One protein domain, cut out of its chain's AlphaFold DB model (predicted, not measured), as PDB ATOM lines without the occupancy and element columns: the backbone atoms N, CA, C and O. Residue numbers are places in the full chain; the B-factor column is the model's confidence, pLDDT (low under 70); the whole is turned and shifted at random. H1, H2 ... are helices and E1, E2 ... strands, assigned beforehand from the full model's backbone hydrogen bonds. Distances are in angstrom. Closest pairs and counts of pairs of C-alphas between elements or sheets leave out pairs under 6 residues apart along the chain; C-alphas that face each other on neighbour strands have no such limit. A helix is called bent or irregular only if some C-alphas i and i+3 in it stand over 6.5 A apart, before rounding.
ATOM      1  N   ASN A  29     278.651 296.011 357.473       92.62
ATOM      2  CA  ASN A  29     280.012 295.574 357.193       92.62
ATOM      3  C   ASN A  29     280.830 296.741 356.634       92.62
ATOM      4  O   ASN A  29     281.844 297.110 357.227       92.62
ATOM      5  N   SER A  30     280.335 297.414 355.591       91.75
ATOM      6  CA  SER A  30     280.999 298.604 355.044       91.75
ATOM      7  C   SER A  30     281.073 299.747 356.055       91.75
ATOM      8  O   SER A  30     282.047 300.503 356.076       91.75
ATOM      9  N   PHE A  31     280.065 299.895 356.923       93.69
ATOM     10  CA  PHE A  31     280.115 300.901 357.978       93.69
ATOM     11  C   PHE A  31     281.227 300.620 358.996       93.69
ATOM     12  O   PHE A  31     281.854 301.569 359.463       93.69
ATOM     13  N   LEU A  32     281.491 299.362 359.352       94.00
ATOM     14  CA  LEU A  32     282.490 299.002 360.362       94.00
ATOM     15  C   LEU A  32     283.906 298.767 359.808       94.00
ATOM     16  O   LEU A  32     284.847 298.882 360.589       94.00
ATOM     17  N   ASP A  33     284.072 298.545 358.497       90.75
ATOM     18  CA  ASP A  33     285.311 298.115 357.801       90.75
ATOM     19  C   ASP A  33     286.603 298.887 358.158       90.75
ATOM     20  O   ASP A  33     287.715 298.390 358.017       90.75
ATOM     21  N   LYS A  34     286.506 300.113 358.673       91.19
ATOM     22  CA  LYS A  34     287.677 300.938 359.032       91.19
ATOM     23  C   LYS A  34     287.560 301.568 360.409       91.19
ATOM     24  O   LYS A  34     288.111 302.642 360.662       91.19
ATOM     25  N   LYS A  35     286.803 300.921 361.293       94.50
ATOM     26  CA  LYS A  35     286.535 301.406 362.641       94.50
ATOM     27  C   LYS A  35     287.118 300.461 363.675       94.50
ATOM     28  O   LYS A  35     286.975 299.249 363.574       94.50
ATOM     29  N   ARG A  36     287.731 301.031 364.710       95.69
ATOM     30  CA  ARG A  36     288.093 300.281 365.918       95.69
ATOM     31  C   ARG A  36     287.114 300.612 367.021       95.69
ATOM     32  O   ARG A  36     286.758 301.775 367.224       95.69
ATOM     33  N   LEU A  37     286.676 299.576 367.719       97.38
ATOM     34  CA  LEU A  37     285.602 299.638 368.696       97.38
ATOM     35  C   LEU A  37     286.137 299.215 370.058       97.38
ATOM     36  O   LEU A  37     286.833 298.212 370.159       97.38
ATOM     37  N   ALA A  38     285.790 299.955 371.105       97.81
ATOM     38  CA  ALA A  38     286.134 299.617 372.481       97.81
ATOM     39  C   ALA A  38     284.878 299.510 373.338       97.81
ATOM     40  O   ALA A  38     283.963 300.319 373.187       97.81
ATOM     41  N   VAL A  39     284.838 298.564 374.274       97.88
ATOM     42  CA  VAL A  39     283.695 298.435 375.189       97.88
ATOM     43  C   VAL A  39     283.625 299.660 376.107       97.88
ATOM     44  O   VAL A  39     284.512 299.899 376.924       97.88
ATOM     45  N   GLU A  40     282.542 300.420 376.004       97.94
ATOM     46  CA  GLU A  40     282.250 301.582 376.843       97.94
ATOM     47  C   GLU A  40     281.482 301.195 378.102       97.94
ATOM     48  O   GLU A  40     281.763 301.676 379.202       97.94
ATOM     49  N   LYS A  41     280.474 300.340 377.925       96.88
ATOM     50  CA  LYS A  41     279.550 299.937 378.979       96.88
ATOM     51  C   LYS A  41     278.949 298.578 378.648       96.88
ATOM     52  O   LYS A  41     278.654 298.277 377.494       96.88
ATOM     53  N   VAL A  42     278.742 297.782 379.688       96.31
ATOM     54  CA  VAL A  42     278.010 296.517 379.621       96.31
ATOM     55  C   VAL A  42     276.658 296.723 380.288       96.31
ATOM     56  O   VAL A  42     276.581 297.287 381.380       96.31
ATOM     57  N   ILE A  43     275.594 296.282 379.630       95.44
ATOM     58  CA  ILE A  43     274.236 296.280 380.169       95.44
ATOM     59  C   ILE A  43     273.737 294.841 380.106       95.44
ATOM     60  O   ILE A  43     273.801 294.211 379.053       95.44
ATOM     61  N   VAL A  44     273.257 294.324 381.232       92.56
ATOM     62  CA  VAL A  44     272.675 292.983 381.322       92.56
ATOM     63  C   VAL A  44     271.238 293.143 381.789       92.56
ATOM     64  O   VAL A  44     270.998 293.578 382.914       92.56
ATOM     65  N   ASP A  45     270.298 292.851 380.896       88.62
ATOM     66  CA  ASP A  45     268.870 292.786 381.199       88.62
ATOM     67  C   ASP A  45     268.298 291.429 380.759       88.62
ATOM     68  O   ASP A  45     268.794 290.396 381.202       88.62
ATOM     69  N   SER A  46     267.288 291.403 379.887       88.00
ATOM     70  CA  SER A  46     266.884 290.176 379.194       88.00
ATOM     71  C   SER A  46     267.933 289.707 378.184       88.00
ATOM     72  O   SER A  46     267.944 288.539 377.818       88.00
ATOM     73  N   HIS A  47     268.813 290.609 377.742       92.44
ATOM     74  CA  HIS A  47     269.917 290.317 376.836       92.44
ATOM     75  C   HIS A  47     271.210 290.942 377.369       92.44
ATOM     76  O   HIS A  47     271.193 291.939 378.099       92.44
ATOM     77  N   ILE A  48     272.357 290.395 376.960       94.81
ATOM     78  CA  ILE A  48     273.645 291.066 377.154       94.81
ATOM     79  C   ILE A  48     273.808 292.094 376.036       94.81
ATOM     80  O   ILE A  48     273.689 291.768 374.854       94.81
ATOM     81  N   LYS A  49     274.085 293.345 376.404       96.50
ATOM     82  CA  LYS A  49     274.323 294.447 375.474       96.50
ATOM     83  C   LYS A  49     275.675 295.084 375.759       96.50
ATOM     84  O   LYS A  49     275.985 295.411 376.906       96.50
ATOM     85  N   LEU A  50     276.456 295.291 374.707       97.06
ATOM     86  CA  LEU A  50     277.716 296.021 374.758       97.06
ATOM     87  C   LEU A  50     277.530 297.355 374.046       97.06
ATOM     88  O   LEU A  50     277.286 297.407 372.843       97.06
ATOM     89  N   GLU A  51     277.650 298.443 374.791       97.50
ATOM     90  CA  GLU A  51     277.795 299.763 374.194       97.50
ATOM     91  C   GLU A  51     279.266 299.942 373.846       97.50
ATOM     92  O   GLU A  51     280.127 299.926 374.727       97.50
ATOM     93  N   ALA A  52     279.557 300.061 372.558       97.81
ATOM     94  CA  ALA A  52     280.906 300.139 372.038       97.81
ATOM     95  C   ALA A  52     281.182 301.531 371.484       97.81
ATOM     96  O   ALA A  52     280.439 302.039 370.643       97.81
ATOM     97  N   ARG A  53     282.273 302.141 371.943       98.06
ATOM     98  CA  ARG A  53     282.759 303.417 371.436       98.06
ATOM     99  C   ARG A  53     283.619 303.186 370.204       98.06
ATOM    100  O   ARG A  53     284.576 302.420 370.260       98.06
ATOM    101  N   ILE A  54     283.337 303.919 369.134       97.50
ATOM    102  CA  ILE A  54     284.244 304.046 367.994       97.50
ATOM    103  C   ILE A  54     285.452 304.862 368.462       97.50
ATOM    104  O   ILE A  54     285.343 306.066 368.694       97.50
ATOM    105  N   VAL A  55     286.591 304.209 368.673       96.19
ATOM    106  CA  VAL A  55     287.833 304.871 369.108       96.19
ATOM    107  C   VAL A  55     288.668 305.363 367.931       96.19
ATOM    108  O   VAL A  55     289.464 306.280 368.090       96.19
ATOM    109  N   GLU A  56     288.448 304.794 366.751       94.81
ATOM    110  CA  GLU A  56     289.133 305.156 365.516       94.81
ATOM    111  C   GLU A  56     288.155 305.006 364.349       94.81
ATOM    112  O   GLU A  56     287.408 304.027 364.311       94.81
ATOM    113  N   ASP A  57     288.140 305.964 363.419       93.12
ATOM    114  CA  ASP A  57     287.304 305.923 362.217       93.12
ATOM    115  C   ASP A  57     288.094 306.405 360.994       93.12
ATOM    116  O   ASP A  57     288.135 307.593 360.667       93.12
ATOM    117  N   LYS A  58     288.703 305.440 360.302       90.88
ATOM    118  CA  LYS A  58     289.485 305.624 359.070       90.88
ATOM    119  C   LYS A  58     288.628 305.539 357.804       90.88
ATOM    120  O   LYS A  58     289.143 305.304 356.709       90.88
ATOM    121  N   THR A  59     287.313 305.690 357.931       88.81
ATOM    122  CA  THR A  59     286.410 305.634 356.781       88.81
ATOM    123  C   THR A  59     286.621 306.852 355.891       88.81
ATOM    124  O   THR A  59     286.612 307.990 356.361       88.81
ATOM    125  N   GLN A  60     286.796 306.610 354.595       83.44
ATOM    126  CA  GLN A  60     286.834 307.666 353.589       83.44
ATOM    127  C   GLN A  60     285.401 307.975 353.166       83.44
ATOM    128  O   GLN A  60     284.807 307.264 352.359       83.44
ATOM    129  N   TYR A  61     284.826 309.013 353.764       84.00
ATOM    130  CA  TYR A  61     283.531 309.531 353.343       84.00
ATOM    131  C   TYR A  61     283.698 310.315 352.037       84.00
ATOM    132  O   TYR A  61     284.755 310.888 351.791       84.00
ATOM    133  N   LYS A  62     282.643 310.382 351.215       77.44
ATOM    134  CA  LYS A  62     282.667 311.056 349.897       77.44
ATOM    135  C   LYS A  62     283.063 312.547 349.918       77.44
ATOM    136  O   LYS A  62     283.324 313.105 348.862       77.44
ATOM    137  N   ASP A  63     283.104 313.166 351.094       73.00
ATOM    138  CA  ASP A  63     283.446 314.572 351.296       73.00
ATOM    139  C   ASP A  63     284.811 314.648 352.015       73.00
ATOM    140  O   ASP A  63     284.926 314.152 353.142       73.00
ATOM    141  N   GLU A  64     285.816 315.258 351.374       59.41
ATOM    142  CA  GLU A  64     287.255 315.164 351.716       59.41
ATOM    143  C   GLU A  64     287.625 315.604 353.153       59.41
ATOM    144  O   GLU A  64     288.586 315.086 353.721       59.41
ATOM    145  N   ASP A  65     286.820 316.451 353.803       60.56
ATOM    146  CA  ASP A  65     287.111 316.996 355.144       60.56
ATOM    147  C   ASP A  65     286.598 316.147 356.327       60.56
ATOM    148  O   ASP A  65     286.728 316.535 357.487       60.56
ATOM    149  N   ASN A  66     285.978 314.987 356.079       64.56
ATOM    150  CA  ASN A  66     285.152 314.302 357.088       64.56
ATOM    151  C   ASN A  66     285.771 313.033 357.700       64.56
ATOM    152  O   ASN A  66     285.043 312.166 358.202       64.56
ATOM    153  N   THR A  67     287.099 312.901 357.700       67.56
ATOM    154  CA  THR A  67     287.759 311.818 358.454       67.56
ATOM    155  C   THR A  67     287.397 311.901 359.941       67.56
ATOM    156  O   THR A  67     287.148 312.981 360.475       67.56
ATOM    157  N   ASN A  68     287.310 310.758 360.625       80.38
ATOM    158  CA  ASN A  68     286.931 310.681 362.041       80.38
ATOM    159  C   ASN A  68     285.503 311.150 362.402       80.38
ATOM    160  O   ASN A  68     285.213 311.359 363.582       80.38
ATOM    161  N   SER A  69     284.586 311.266 361.433       87.69
ATOM    162  CA  SER A  69     283.209 311.757 361.654       87.69
ATOM    163  C   SER A  69     282.442 311.043 362.773       87.69
ATOM    164  O   SER A  69     281.592 311.653 363.426       87.69
ATOM    165  N   ASN A  70     282.705 309.751 362.984       93.81
ATOM    166  CA  ASN A  70     282.032 308.958 364.009       93.81
ATOM    167  C   ASN A  70     282.926 308.612 365.215       93.81
ATOM    168  O   ASN A  70     282.494 307.853 366.082       93.81
ATOM    169  N   VAL A  71     284.135 309.180 365.334       95.19
ATOM    170  CA  VAL A  71     284.980 308.967 366.523       95.19
ATOM    171  C   VAL A  71     284.261 309.449 367.781       95.19
ATOM    172  O   VAL A  71     283.646 310.513 367.833       95.19
ATOM    173  N   GLY A  72     284.325 308.628 368.823       95.56
ATOM    174  CA  GLY A  72     283.674 308.867 370.099       95.56
ATOM    175  C   GLY A  72     282.175 308.578 370.110       95.56
ATOM    176  O   GLY A  72     281.574 308.755 371.172       95.56
ATOM    177  N   LYS A  73     281.573 308.152 368.992       97.12
ATOM    178  CA  LYS A  73     280.173 307.714 368.955       97.12
ATOM    179  C   LYS A  73     280.013 306.292 369.481       97.12
ATOM    180  O   LYS A  73     280.975 305.526 369.516       97.12
ATOM    181  N   ILE A  74     278.792 305.965 369.894       97.88
ATOM    182  CA  ILE A  74     278.427 304.694 370.513       97.88
ATOM    183  C   ILE A  74     277.540 303.878 369.574       97.88
ATOM    184  O   ILE A  74     276.529 304.371 369.075       97.88
ATOM    185  N   ILE A  75     277.899 302.609 369.397       97.50
ATOM    186  CA  ILE A  75     277.082 301.575 368.757       97.50
ATOM    187  C   ILE A  75     276.618 300.609 369.844       97.50
ATOM    188  O   ILE A  75     277.379 300.286 370.755       97.50
ATOM    189  N   THR A  76     275.369 300.153 369.773       97.38
ATOM    190  CA  THR A  76     274.856 299.142 370.706       97.38
ATOM    191  C   THR A  76     274.887 297.764 370.057       97.38
ATOM    192  O   THR A  76     274.113 297.504 369.140       97.38
ATOM    193  N   PHE A  77     275.716 296.861 370.567       97.19
ATOM    194  CA  PHE A  77     275.705 295.455 370.180       97.19
ATOM    195  C   PHE A  77     274.819 294.658 371.132       97.19
ATOM    196  O   PHE A  77     275.002 294.721 372.345       97.19
ATOM    197  N   VAL A  78     273.852 293.918 370.595       96.38
ATOM    198  CA  VAL A  78     273.009 292.984 371.349       96.38
ATOM    199  C   VAL A  78     273.520 291.581 371.079       96.38
ATOM    200  O   VAL A  78     273.491 291.121 369.940       96.38
ATOM    201  N   ILE A  79     274.016 290.909 372.110       95.38
ATOM    202  CA  ILE A  79     274.623 289.589 371.955       95.38
ATOM    203  C   ILE A  79     273.517 288.547 371.797       95.38
ATOM    204  O   ILE A  79     272.628 288.451 372.644       95.38
ATOM    205  N   HIS A  80     273.583 287.765 370.721       94.25
ATOM    206  CA  HIS A  80     272.659 286.664 370.476       94.25
ATOM    207  C   HIS A  80     272.789 285.586 371.564       94.25
ATOM    208  O   HIS A  80     273.887 285.308 372.052       94.25
ATOM    209  N   GLU A  81     271.681 284.936 371.924       89.50
ATOM    210  CA  GLU A  81     271.609 283.958 373.025       89.50
ATOM    211  C   GLU A  81     272.619 282.804 372.899       89.50
ATOM    212  O   GLU A  81     273.240 282.397 373.881       89.50
ATOM    213  N   THR A  82     272.873 282.342 371.671       89.25
ATOM    214  CA  THR A  82     273.828 281.260 371.359       89.25
ATOM    215  C   THR A  82     275.276 281.600 371.707       89.25
ATOM    216  O   THR A  82     276.125 280.710 371.812       89.25
ATOM    217  N   THR A  83     275.564 282.892 371.838       88.38
ATOM    218  CA  THR A  83     276.901 283.450 372.049       88.38
ATOM    219  C   THR A  83     277.006 284.095 373.424       88.38
ATOM    220  O   THR A  83     278.074 284.072 374.027       88.38
ATOM    221  N   ALA A  84     275.888 284.577 373.973       88.44
ATOM    222  CA  ALA A  84     275.799 285.175 375.300       88.44
ATOM    223  C   ALA A  84     276.383 284.275 376.403       88.44
ATOM    224  O   ALA A  84     277.064 284.769 377.296       88.44
ATOM    225  N   SER A  85     276.186 282.955 376.312       85.06
ATOM    226  CA  SER A  85     276.722 281.979 377.275       85.06
ATOM    227  C   SER A  85     278.236 281.753 377.182       85.06
ATOM    228  O   SER A  85     278.826 281.181 378.097       85.06
ATOM    229  N   LYS A  86     278.875 282.187 376.089       87.06
ATOM    230  CA  LYS A  86     280.294 281.938 375.789       87.06
ATOM    231  C   LYS A  86     281.182 283.156 376.036       87.06
ATOM    232  O   LYS A  86     282.403 283.029 376.003       87.06
ATOM    233  N   ILE A  87     280.594 284.330 376.263       87.88
ATOM    234  CA  ILE A  87     281.344 285.577 376.426       87.88
ATOM    235  C   ILE A  87     281.613 285.882 377.899       87.88
ATOM    236  O   ILE A  87     280.718 285.862 378.742       87.88
ATOM    237  N   ASN A  88     282.861 286.227 378.214       86.44
ATOM    238  CA  ASN A  88     283.205 286.778 379.517       86.44
ATOM    239  C   ASN A  88     283.015 288.299 379.491       86.44
ATOM    240  O   ASN A  88     283.707 289.001 378.758       86.44
ATOM    241  N   ILE A  89     282.093 288.803 380.309       88.62
ATOM    242  CA  ILE A  89     281.775 290.236 380.399       88.62
ATOM    243  C   ILE A  89     282.450 290.950 381.579       88.62
ATOM    244  O   ILE A  89     282.179 292.122 381.842       88.62
ATOM    245  N   VAL A  90     283.330 290.268 382.313       89.69
ATOM    246  CA  VAL A  90     284.001 290.825 383.492       89.69
ATOM    247  C   VAL A  90     285.249 291.609 383.085       89.69
ATOM    248  O   VAL A  90     286.104 291.112 382.360       89.69
ATOM    249  N   ASN A  91     285.383 292.840 383.596       89.06
ATOM    250  CA  ASN A  91     286.541 293.722 383.369       89.06
ATOM    251  C   ASN A  91     286.888 293.937 381.877       89.06
ATOM    252  O   ASN A  91     288.058 294.075 381.502       89.06
ATOM    253  N   ILE A  92     285.858 293.992 381.030       95.25
ATOM    254  CA  ILE A  92     286.020 294.195 379.585       95.25
ATOM    255  C   ILE A  92     285.981 295.660 379.144       95.25
ATOM    256  O   ILE A  92     286.254 295.952 377.987       95.25
ATOM    257  N   ILE A  93     285.678 296.597 380.047       96.88
ATOM    258  CA  ILE A  93     285.651 298.032 379.727       96.88
ATOM    259  C   ILE A  93     287.017 298.485 379.192       96.88
ATOM    260  O   ILE A  93     288.051 298.260 379.830       96.88
ATOM    261  N   GLY A  94     286.999 299.151 378.038       96.19
ATOM    262  CA  GLY A  94     288.173 299.630 377.315       96.19
ATOM    263  C   GLY A  94     288.890 298.578 376.475       96.19
ATOM    264  O   GLY A  94     289.850 298.929 375.796       96.19
ATOM    265  N   ARG A  95     288.448 297.314 376.491       97.25
ATOM    266  CA  ARG A  95     288.969 296.283 375.587       97.25
ATOM    267  C   ARG A  95     288.433 296.499 374.181       97.25
ATOM    268  O   ARG A  95     287.289 296.929 374.009       97.25
ATOM    269  N   GLU A  96     289.273 296.212 373.196       96.94
ATOM    270  CA  GLU A  96     288.876 296.254 371.794       96.94
ATOM    271  C   GLU A  96     287.944 295.081 371.476       96.94
ATOM    272  O   GLU A  96     288.126 293.978 371.999       96.94
ATOM    273  N   ILE A  97     286.948 295.325 370.629       95.44
ATOM    274  CA  ILE A  97     286.046 294.284 370.143       95.44
ATOM    275  C   ILE A  97     286.123 294.166 368.629       95.44
ATOM    276  O   ILE A  97     286.219 295.166 367.917       95.44
ATOM    277  N   GLU A  98     286.021 292.934 368.160       93.88
ATOM    278  CA  GLU A  98     285.897 292.594 366.754       93.88
ATOM    279  C   GLU A  98     284.597 291.818 366.569       93.88
ATOM    280  O   GLU A  98     284.351 290.810 367.231       93.88
ATOM    281  N   VAL A  99     283.728 292.330 365.707       92.56
ATOM    282  CA  VAL A  99     282.445 291.710 365.376       92.56
ATOM    283  C   VAL A  99     282.553 291.119 363.980       92.56
ATOM    284  O   VAL A  99     283.021 291.786 363.060       92.56
ATOM    285  N   LYS A 100     282.165 289.854 363.844       89.31
ATOM    286  CA  LYS A 100     282.303 289.064 362.615       89.31
ATOM    287  C   LYS A 100     280.928 288.563 362.179       89.31
ATOM    288  O   LYS A 100     279.993 288.543 362.979       89.31
ATOM    289  N   ASP A 101     280.827 288.154 360.918       87.81
ATOM    290  CA  ASP A 101     279.640 287.497 360.354       87.81
ATOM    291  C   ASP A 101     278.340 288.303 360.544       87.81
ATOM    292  O   ASP A 101     277.302 287.762 360.931       87.81
ATOM    293  N   LEU A 102     278.405 289.620 360.317       90.12
ATOM    294  CA  LEU A 102     277.249 290.504 360.460       90.12
ATOM    295  C   LEU A 102     276.360 290.441 359.218       90.12
ATOM    296  O   LEU A 102     276.833 290.681 358.104       90.12
ATOM    297  N   SER A 103     275.064 290.194 359.415       88.94
ATOM    298  CA  SER A 103     274.057 290.438 358.381       88.94
ATOM    299  C   SER A 103     273.589 291.892 358.421       88.94
ATOM    300  O   SER A 103     273.480 292.492 359.492       88.94
ATOM    301  N   ASN A 104     273.233 292.452 357.264       88.31
ATOM    302  CA  ASN A 104     272.568 293.755 357.204       88.31
ATOM    303  C   ASN A 104     271.199 293.727 357.907       88.31
ATOM    304  O   ASN A 104     270.791 294.739 358.471       88.31
ATOM    305  N   ASP A 105     270.540 292.563 357.957       84.94
ATOM    306  CA  ASP A 105     269.285 292.358 358.696       84.94
ATOM    307  C   ASP A 105     269.463 292.442 360.214       84.94
ATOM    308  O   ASP A 105     268.525 292.753 360.949       84.94
ATOM    309  N   ASP A 106     270.677 292.174 360.702       88.75
ATOM    310  CA  ASP A 106     270.990 292.268 362.123       88.75
ATOM    311  C   ASP A 106     271.175 293.738 362.559       88.75
ATOM    312  O   ASP A 106     271.222 294.023 363.761       88.75
ATOM    313  N   ALA A 107     271.281 294.679 361.611       92.31
ATOM    314  CA  ALA A 107     271.513 296.097 361.856       92.31
ATOM    315  C   ALA A 107     270.220 296.919 361.784       92.31
ATOM    316  O   ALA A 107     269.521 296.966 360.777       92.31
ATOM    317  N   TYR A 108     269.943 297.655 362.856       89.94
ATOM    318  CA  TYR A 108     268.759 298.492 362.980       89.94
ATOM    319  C   TYR A 108     269.130 299.921 363.373       89.94
ATOM    320  O   TYR A 108     269.752 300.172 364.414       89.94
ATOM    321  N   VAL A 109     268.711 300.874 362.541       89.12
ATOM    322  CA  VAL A 109     268.867 302.308 362.789       89.12
ATOM    323  C   VAL A 109     267.578 302.844 363.392       89.12
ATOM    324  O   VAL A 109     266.505 302.668 362.826       89.12
ATOM    325  N   TYR A 110     267.666 303.516 364.538       84.62
ATOM    326  CA  TYR A 110     266.487 303.974 365.269       84.62
ATOM    327  C   TYR A 110     266.634 305.378 365.840       84.62
ATOM    328  O   TYR A 110     267.733 305.858 366.134       84.62
ATOM    329  N   GLY A 111     265.482 306.020 366.051       85.62
ATOM    330  CA  GLY A 111     265.368 307.302 366.738       85.62
ATOM    331  C   GLY A 111     266.269 308.379 366.137       85.62
ATOM    332  O   GLY A 111     266.028 308.880 365.047       85.62
ATOM    333  N   ILE A 112     267.313 308.754 366.872       88.06
ATOM    334  CA  ILE A 112     268.221 309.867 366.561       88.06
ATOM    335  C   ILE A 112     269.408 309.448 365.679       88.06
ATOM    336  O   ILE A 112     270.515 309.948 365.880       88.06
ATOM    337  N   ASN A 113     269.200 308.538 364.724       90.81
ATOM    338  CA  ASN A 113     270.266 307.878 363.956       90.81
ATOM    339  C   ASN A 113     271.223 307.081 364.856       90.81
ATOM    340  O   ASN A 113     272.445 307.190 364.752       90.81
ATOM    341  N   SER A 114     270.651 306.322 365.788       93.12
ATOM    342  CA  SER A 114     271.393 305.392 366.632       93.12
ATOM    343  C   SER A 114     271.384 304.006 366.020       93.12
ATOM    344  O   SER A 114     270.357 303.562 365.517       93.12
ATOM    345  N   LEU A 115     272.526 303.327 366.074       95.56
ATOM    346  CA  LEU A 115     272.696 302.003 365.495       95.56
ATOM    347  C   LEU A 115     272.706 300.939 366.588       95.56
ATOM    348  O   LEU A 115     273.484 301.007 367.548       95.56
ATOM    349  N   ARG A 116     271.839 299.948 366.410       95.62
ATOM    350  CA  ARG A 116     271.827 298.705 367.168       95.62
ATOM    351  C   ARG A 116     272.124 297.554 366.223       95.62
ATOM    352  O   ARG A 116     271.566 297.520 365.136       95.62
ATOM    353  N   VAL A 117     272.968 296.624 366.648       96.00
ATOM    354  CA  VAL A 117     273.337 295.461 365.838       96.00
ATOM    355  C   VAL A 117     273.220 294.207 366.686       96.00
ATOM    356  O   VAL A 117     273.779 294.151 367.782       96.00
ATOM    357  N   MET A 118     272.481 293.211 366.210       95.25
ATOM    358  CA  MET A 118     272.492 291.880 366.805       95.25
ATOM    359  C   MET A 118     273.771 291.154 366.382       95.25
ATOM    360  O   MET A 118     274.129 291.161 365.212       95.25
ATOM    361  N   VAL A 119     274.496 290.549 367.322       94.44
ATOM    362  CA  VAL A 119     275.784 289.909 367.018       94.44
ATOM    363  C   VAL A 119     275.792 288.454 367.446       94.44
ATOM    364  O   VAL A 119     275.509 288.117 368.597       94.44
ATOM    365  N   LYS A 120     276.134 287.590 366.491       93.50
ATOM    366  CA  LYS A 120     276.279 286.143 366.691       93.50
ATOM    367  C   LYS A 120     277.741 285.750 366.880       93.50
ATOM    368  O   LYS A 120     278.009 284.769 367.567       93.50
ATOM    369  N   ASN A 121     278.680 286.530 366.352       92.69
ATOM    370  CA  ASN A 121     280.109 286.297 366.499       92.69
ATOM    371  C   ASN A 121     280.811 287.585 366.947       92.69
ATOM    372  O   ASN A 121     280.783 288.602 366.253       92.69
ATOM    373  N   ILE A 122     281.393 287.548 368.142       93.69
ATOM    374  CA  ILE A 122     282.112 288.673 368.728       93.69
ATOM    375  C   ILE A 122     283.334 288.168 369.484       93.69
ATOM    376  O   ILE A 122     283.259 287.224 370.270       93.69
ATOM    377  N   GLU A 123     284.447 288.846 369.267       93.81
ATOM    378  CA  GLU A 123     285.711 288.622 369.941       93.81
ATOM    379  C   GLU A 123     286.055 289.862 370.767       93.81
ATOM    380  O   GLU A 123     285.982 290.992 370.282       93.81
ATOM    381  N   ILE A 124     286.403 289.655 372.036       94.62
ATOM    382  CA  ILE A 124     286.840 290.719 372.943       94.62
ATOM    383  C   ILE A 124     288.323 290.486 373.203       94.62
ATOM    384  O   ILE A 124     288.683 289.498 373.844       94.62
ATOM    385  N   LYS A 125     289.177 291.389 372.714       94.69
ATOM    386  CA  LYS A 125     290.633 291.275 372.875       94.69
ATOM    387  C   LYS A 125     291.011 291.358 374.350       94.69
ATOM    388  O   LYS A 125     290.317 292.005 375.128       94.69
ATOM    389  N   GLU A 126     292.095 290.704 374.753       90.81
ATOM    390  CA  GLU A 126     292.502 290.664 376.165       90.81
ATOM    391  C   GLU A 126     292.952 292.035 376.682       90.81
ATOM    392  O   GLU A 126     292.560 292.452 377.779       90.81
ATOM    393  N   ASP A 127     293.716 292.747 375.855       91.50
ATOM    394  CA  ASP A 127     294.310 294.027 376.202       91.50
ATOM    395  C   ASP A 127     293.315 295.185 376.094       91.50
ATOM    396  O   ASP A 127     292.472 295.276 375.193       91.50
ATOM    397  N   LYS A 128     293.443 296.122 377.037       93.94
ATOM    398  CA  LYS A 128     292.736 297.402 376.972       93.94
ATOM    399  C   LYS A 128     293.441 298.317 375.984       93.94
ATOM    400  O   LYS A 128     294.666 298.377 375.947       93.94
ATOM    401  N   ILE A 129     292.655 299.089 375.245       94.06
ATOM    402  CA  ILE A 129     293.188 300.137 374.383       94.06
ATOM    403  C   ILE A 129     293.911 301.165 375.256       94.06
ATOM    404  O   ILE A 129     293.355 301.684 376.231       94.06
ATOM    405  N   GLU A 130     295.162 301.449 374.902       92.75
ATOM    406  CA  GLU A 130     296.005 302.386 375.632       92.75
ATOM    407  C   GLU A 130     295.342 303.768 375.734       92.75
ATOM    408  O   GLU A 130     294.753 304.281 374.782       92.75
ATOM    409  N   GLY A 131     295.393 304.368 376.926       91.12
ATOM    410  CA  GLY A 131     294.804 305.684 377.181       91.12
ATOM    411  C   GLY A 131     293.271 305.718 377.233       91.12
ATOM    412  O   GLY A 131     292.701 306.798 377.418       91.12
ATOM    413  N   PHE A 132     292.580 304.577 377.118       95.75
ATOM    414  CA  PHE A 132     291.122 304.541 377.189       95.75
ATOM    415  C   PHE A 132     290.607 304.990 378.563       95.75
ATOM    416  O   PHE A 132     290.937 304.419 379.604       95.75
ATOM    417  N   LYS A 133     289.728 305.997 378.559       94.62
ATOM    418  CA  LYS A 133     288.999 306.470 379.741       94.62
ATOM    419  C   LYS A 133     287.498 306.324 379.515       94.62
ATOM    420  O   LYS A 133     286.928 306.932 378.597       94.62
ATOM    421  N   GLN A 134     286.872 305.527 380.376       95.50
ATOM    422  CA  GLN A 134     285.425 305.346 380.393       95.50
ATOM    423  C   GLN A 134     284.735 306.683 380.688       95.50
ATOM    424  O   GLN A 134     285.171 307.443 381.555       95.50
ATOM    425  N   ARG A 135     283.664 306.987 379.954       94.25
ATOM    426  CA  ARG A 135     282.824 308.154 380.215       94.25
ATOM    427  C   ARG A 135     281.925 307.872 381.419       94.25
ATOM    428  O   ARG A 135     281.342 306.795 381.511       94.25
ATOM    429  N   PRO A 136     281.728 308.859 382.307       90.69
ATOM    430  CA  PRO A 136     280.843 308.696 383.457       90.69
ATOM    431  C   PRO A 136     279.366 308.598 383.045       90.69
ATOM    432  O   PRO A 136     278.560 307.992 383.748       90.69
ATOM    433  N   LYS A 137     278.991 309.209 381.915       93.81
ATOM    434  CA  LYS A 137     277.625 309.213 381.396       93.81
ATOM    435  C   LYS A 137     277.628 309.297 379.876       93.81
ATOM    436  O   LYS A 137     278.449 310.005 379.298       93.81
ATOM    437  N   LEU A 138     276.664 308.616 379.266       95.19
ATOM    438  CA  LEU A 138     276.355 308.715 377.845       95.19
ATOM    439  C   LEU A 138     275.065 309.512 377.648       95.19
ATOM    440  O   LEU A 138     274.124 309.442 378.445       95.19
ATOM    441  N   THR A 139     275.038 310.303 376.588       94.81
ATOM    442  CA  THR A 139     273.947 311.188 376.195       94.81
ATOM    443  C   THR A 139     273.473 310.837 374.791       94.81
ATOM    444  O   THR A 139     274.162 310.164 374.034       94.81
ATOM    445  N   LYS A 140     272.310 311.361 374.391       93.94
ATOM    446  CA  LYS A 140     271.770 311.190 373.032       93.94
ATOM    447  C   LYS A 140     272.783 311.543 371.929       93.94
ATOM    448  O   LYS A 140     272.824 310.883 370.898       93.94
ATOM    449  N   VAL A 141     273.629 312.552 372.144       94.00
ATOM    450  CA  VAL A 141     274.624 312.992 371.152       94.00
ATOM    451  C   VAL A 141     275.692 311.926 370.896       94.00
ATOM    452  O   VAL A 141     276.184 311.822 369.771       94.00
ATOM    453  N   ASP A 142     276.011 311.110 371.902       96.12
ATOM    454  CA  ASP A 142     276.992 310.030 371.793       96.12
ATOM    455  C   ASP A 142     276.498 308.907 370.871       96.12
ATOM    456  O   ASP A 142     277.292 308.337 370.134       96.12
ATOM    457  N   TYR A 143     275.190 308.639 370.831       96.62
ATOM    458  CA  TYR A 143     274.607 307.602 369.967       96.62
ATOM    459  C   TYR A 143     274.201 308.105 368.578       96.62
ATOM    460  O   TYR A 143     273.821 307.300 367.734       96.62
ATOM    461  N   ARG A 144     274.206 309.419 368.327       95.56
ATOM    462  CA  ARG A 144     273.827 309.980 367.022       95.56
ATOM    463  C   ARG A 144     274.984 309.843 366.036       95.56
ATOM    464  O   ARG A 144     275.937 310.626 366.104       95.56
ATOM    465  N   LEU A 145     274.874 308.882 365.120       94.19
ATOM    466  CA  LEU A 145     275.843 308.657 364.050       94.19
ATOM    467  C   LEU A 145     275.671 309.658 362.901       94.19
ATOM    468  O   LEU A 145     274.590 310.202 362.654       94.19
ATOM    469  N   VAL A 146     276.767 309.898 362.187       91.50
ATOM    470  CA  VAL A 146     276.872 310.855 361.080       91.50
ATOM    471  C   VAL A 146     277.115 310.103 359.769       91.50
ATOM    472  O   VAL A 146     277.692 309.018 359.764       91.50
ATOM    473  N   LYS A 147     276.661 310.686 358.648       87.88
ATOM    474  CA  LYS A 147     276.814 310.157 357.276       87.88
ATOM    475  C   LYS A 147     276.216 308.754 357.052       87.88
ATOM    476  O   LYS A 147     276.570 308.093 356.082       87.88
ATOM    477  N   MET A 148     275.252 308.331 357.875       85.94
ATOM    478  CA  MET A 148     274.606 307.011 357.760       85.94
ATOM    479  C   MET A 148     273.983 306.743 356.387       85.94
ATOM    480  O   MET A 148     274.021 305.615 355.916       85.94
TER     481      MET A 148
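What this domain is: This is residues 29 to 148 of the 318 residues of an uncharacterized protein of Staphylococcus lentus (UniProt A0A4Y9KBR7). One strongly twisted sheet of seven strands folds back on itself into a small, partly closed barrel, with E5, E6, E3 and E2 making one wall, E4 and E7 the facing wall, and the bent strand E1 the hinge between them. Three very short helices lie round its rim, and a long loop, residues 58 to 73, joins E2 to E3. The printed part has 120 residues, in the order H1 E1 E2 E3 H2 E4 E5 E6 E7 H3; the class is mostly strand. The sheet is mixed, in the order E5, E6, E3, E2, E1, E4, E7, with E6 and E3 parallel and the other neighbours antiparallel. The whole is compact, with a radius of gyration of the C-alphas of 13.8 A and spans of 43 by 34 by 24 A.

Where its parts are: H1 is residues 29 to 32, with C-alpha 29 at (280.012, 295.574, 357.193). E1, residues 35 to 44, is 24.7 A long and bends by 58 degrees at residue 41. E2, residues 48 to 57, is 25.1 A long. E3 is residues 74 to 79, H2 residues 81 to 84, and E4 residues 95 to 100. E5 is residues 107 to 110 and E6 residues 114 to 119. E7, residues 121 to 128, is 19.8 A long. H3, residues 140 to 143, ends with C-alpha 143 at (274.607, 307.602, 369.967).

How they stand to each other: The sheet is a folded sheet, bent back into two leaves that face each other. E1, E2 and E3 form a meander, each strand the antiparallel neighbour of the one before; E1 and E2 are a hairpin, with N 38 and O 53 2.9 A apart. E2 and E3 are a hairpin too, with N 52 and O 75 2.8 A apart. E6 is parallel to E3, with N 78 and O 117 at 2.8 A. E5 and E6 are a hairpin, with N 108 and O 116 at 2.8 A. On the other side of E1, E4 is its antiparallel neighbour, with N 97 and O 37 at 2.9 A. E7 is an edge strand beside E4, with N 123 and O 98 at 2.8 A. Between the leaves, the closest C-alphas of E4 and E6, those of Val 99 and Val 119, are 7.1 A apart. H1 only grazes the sheet. H3 is on the sheet, over none of its strands; its closest C-alpha to E3 is that of Tyr 143, 4.8 A from that of Ile 74. H2 is on the sheet too, its closest C-alpha to E2 being that of Ala 84, 6.5 A from that of Ile 48. The three helices are too short for any O i to N i+4 pair.

The domain as a whole: The C-alphas of Glu 64 and Ser 85, the two farthest apart, are 43.2 A apart. The printed part has no cut. The links E2 to E3 and E7 to H3 are long. The mean pLDDT of the printed part is 91.5; residues 64 to 67 are under 70.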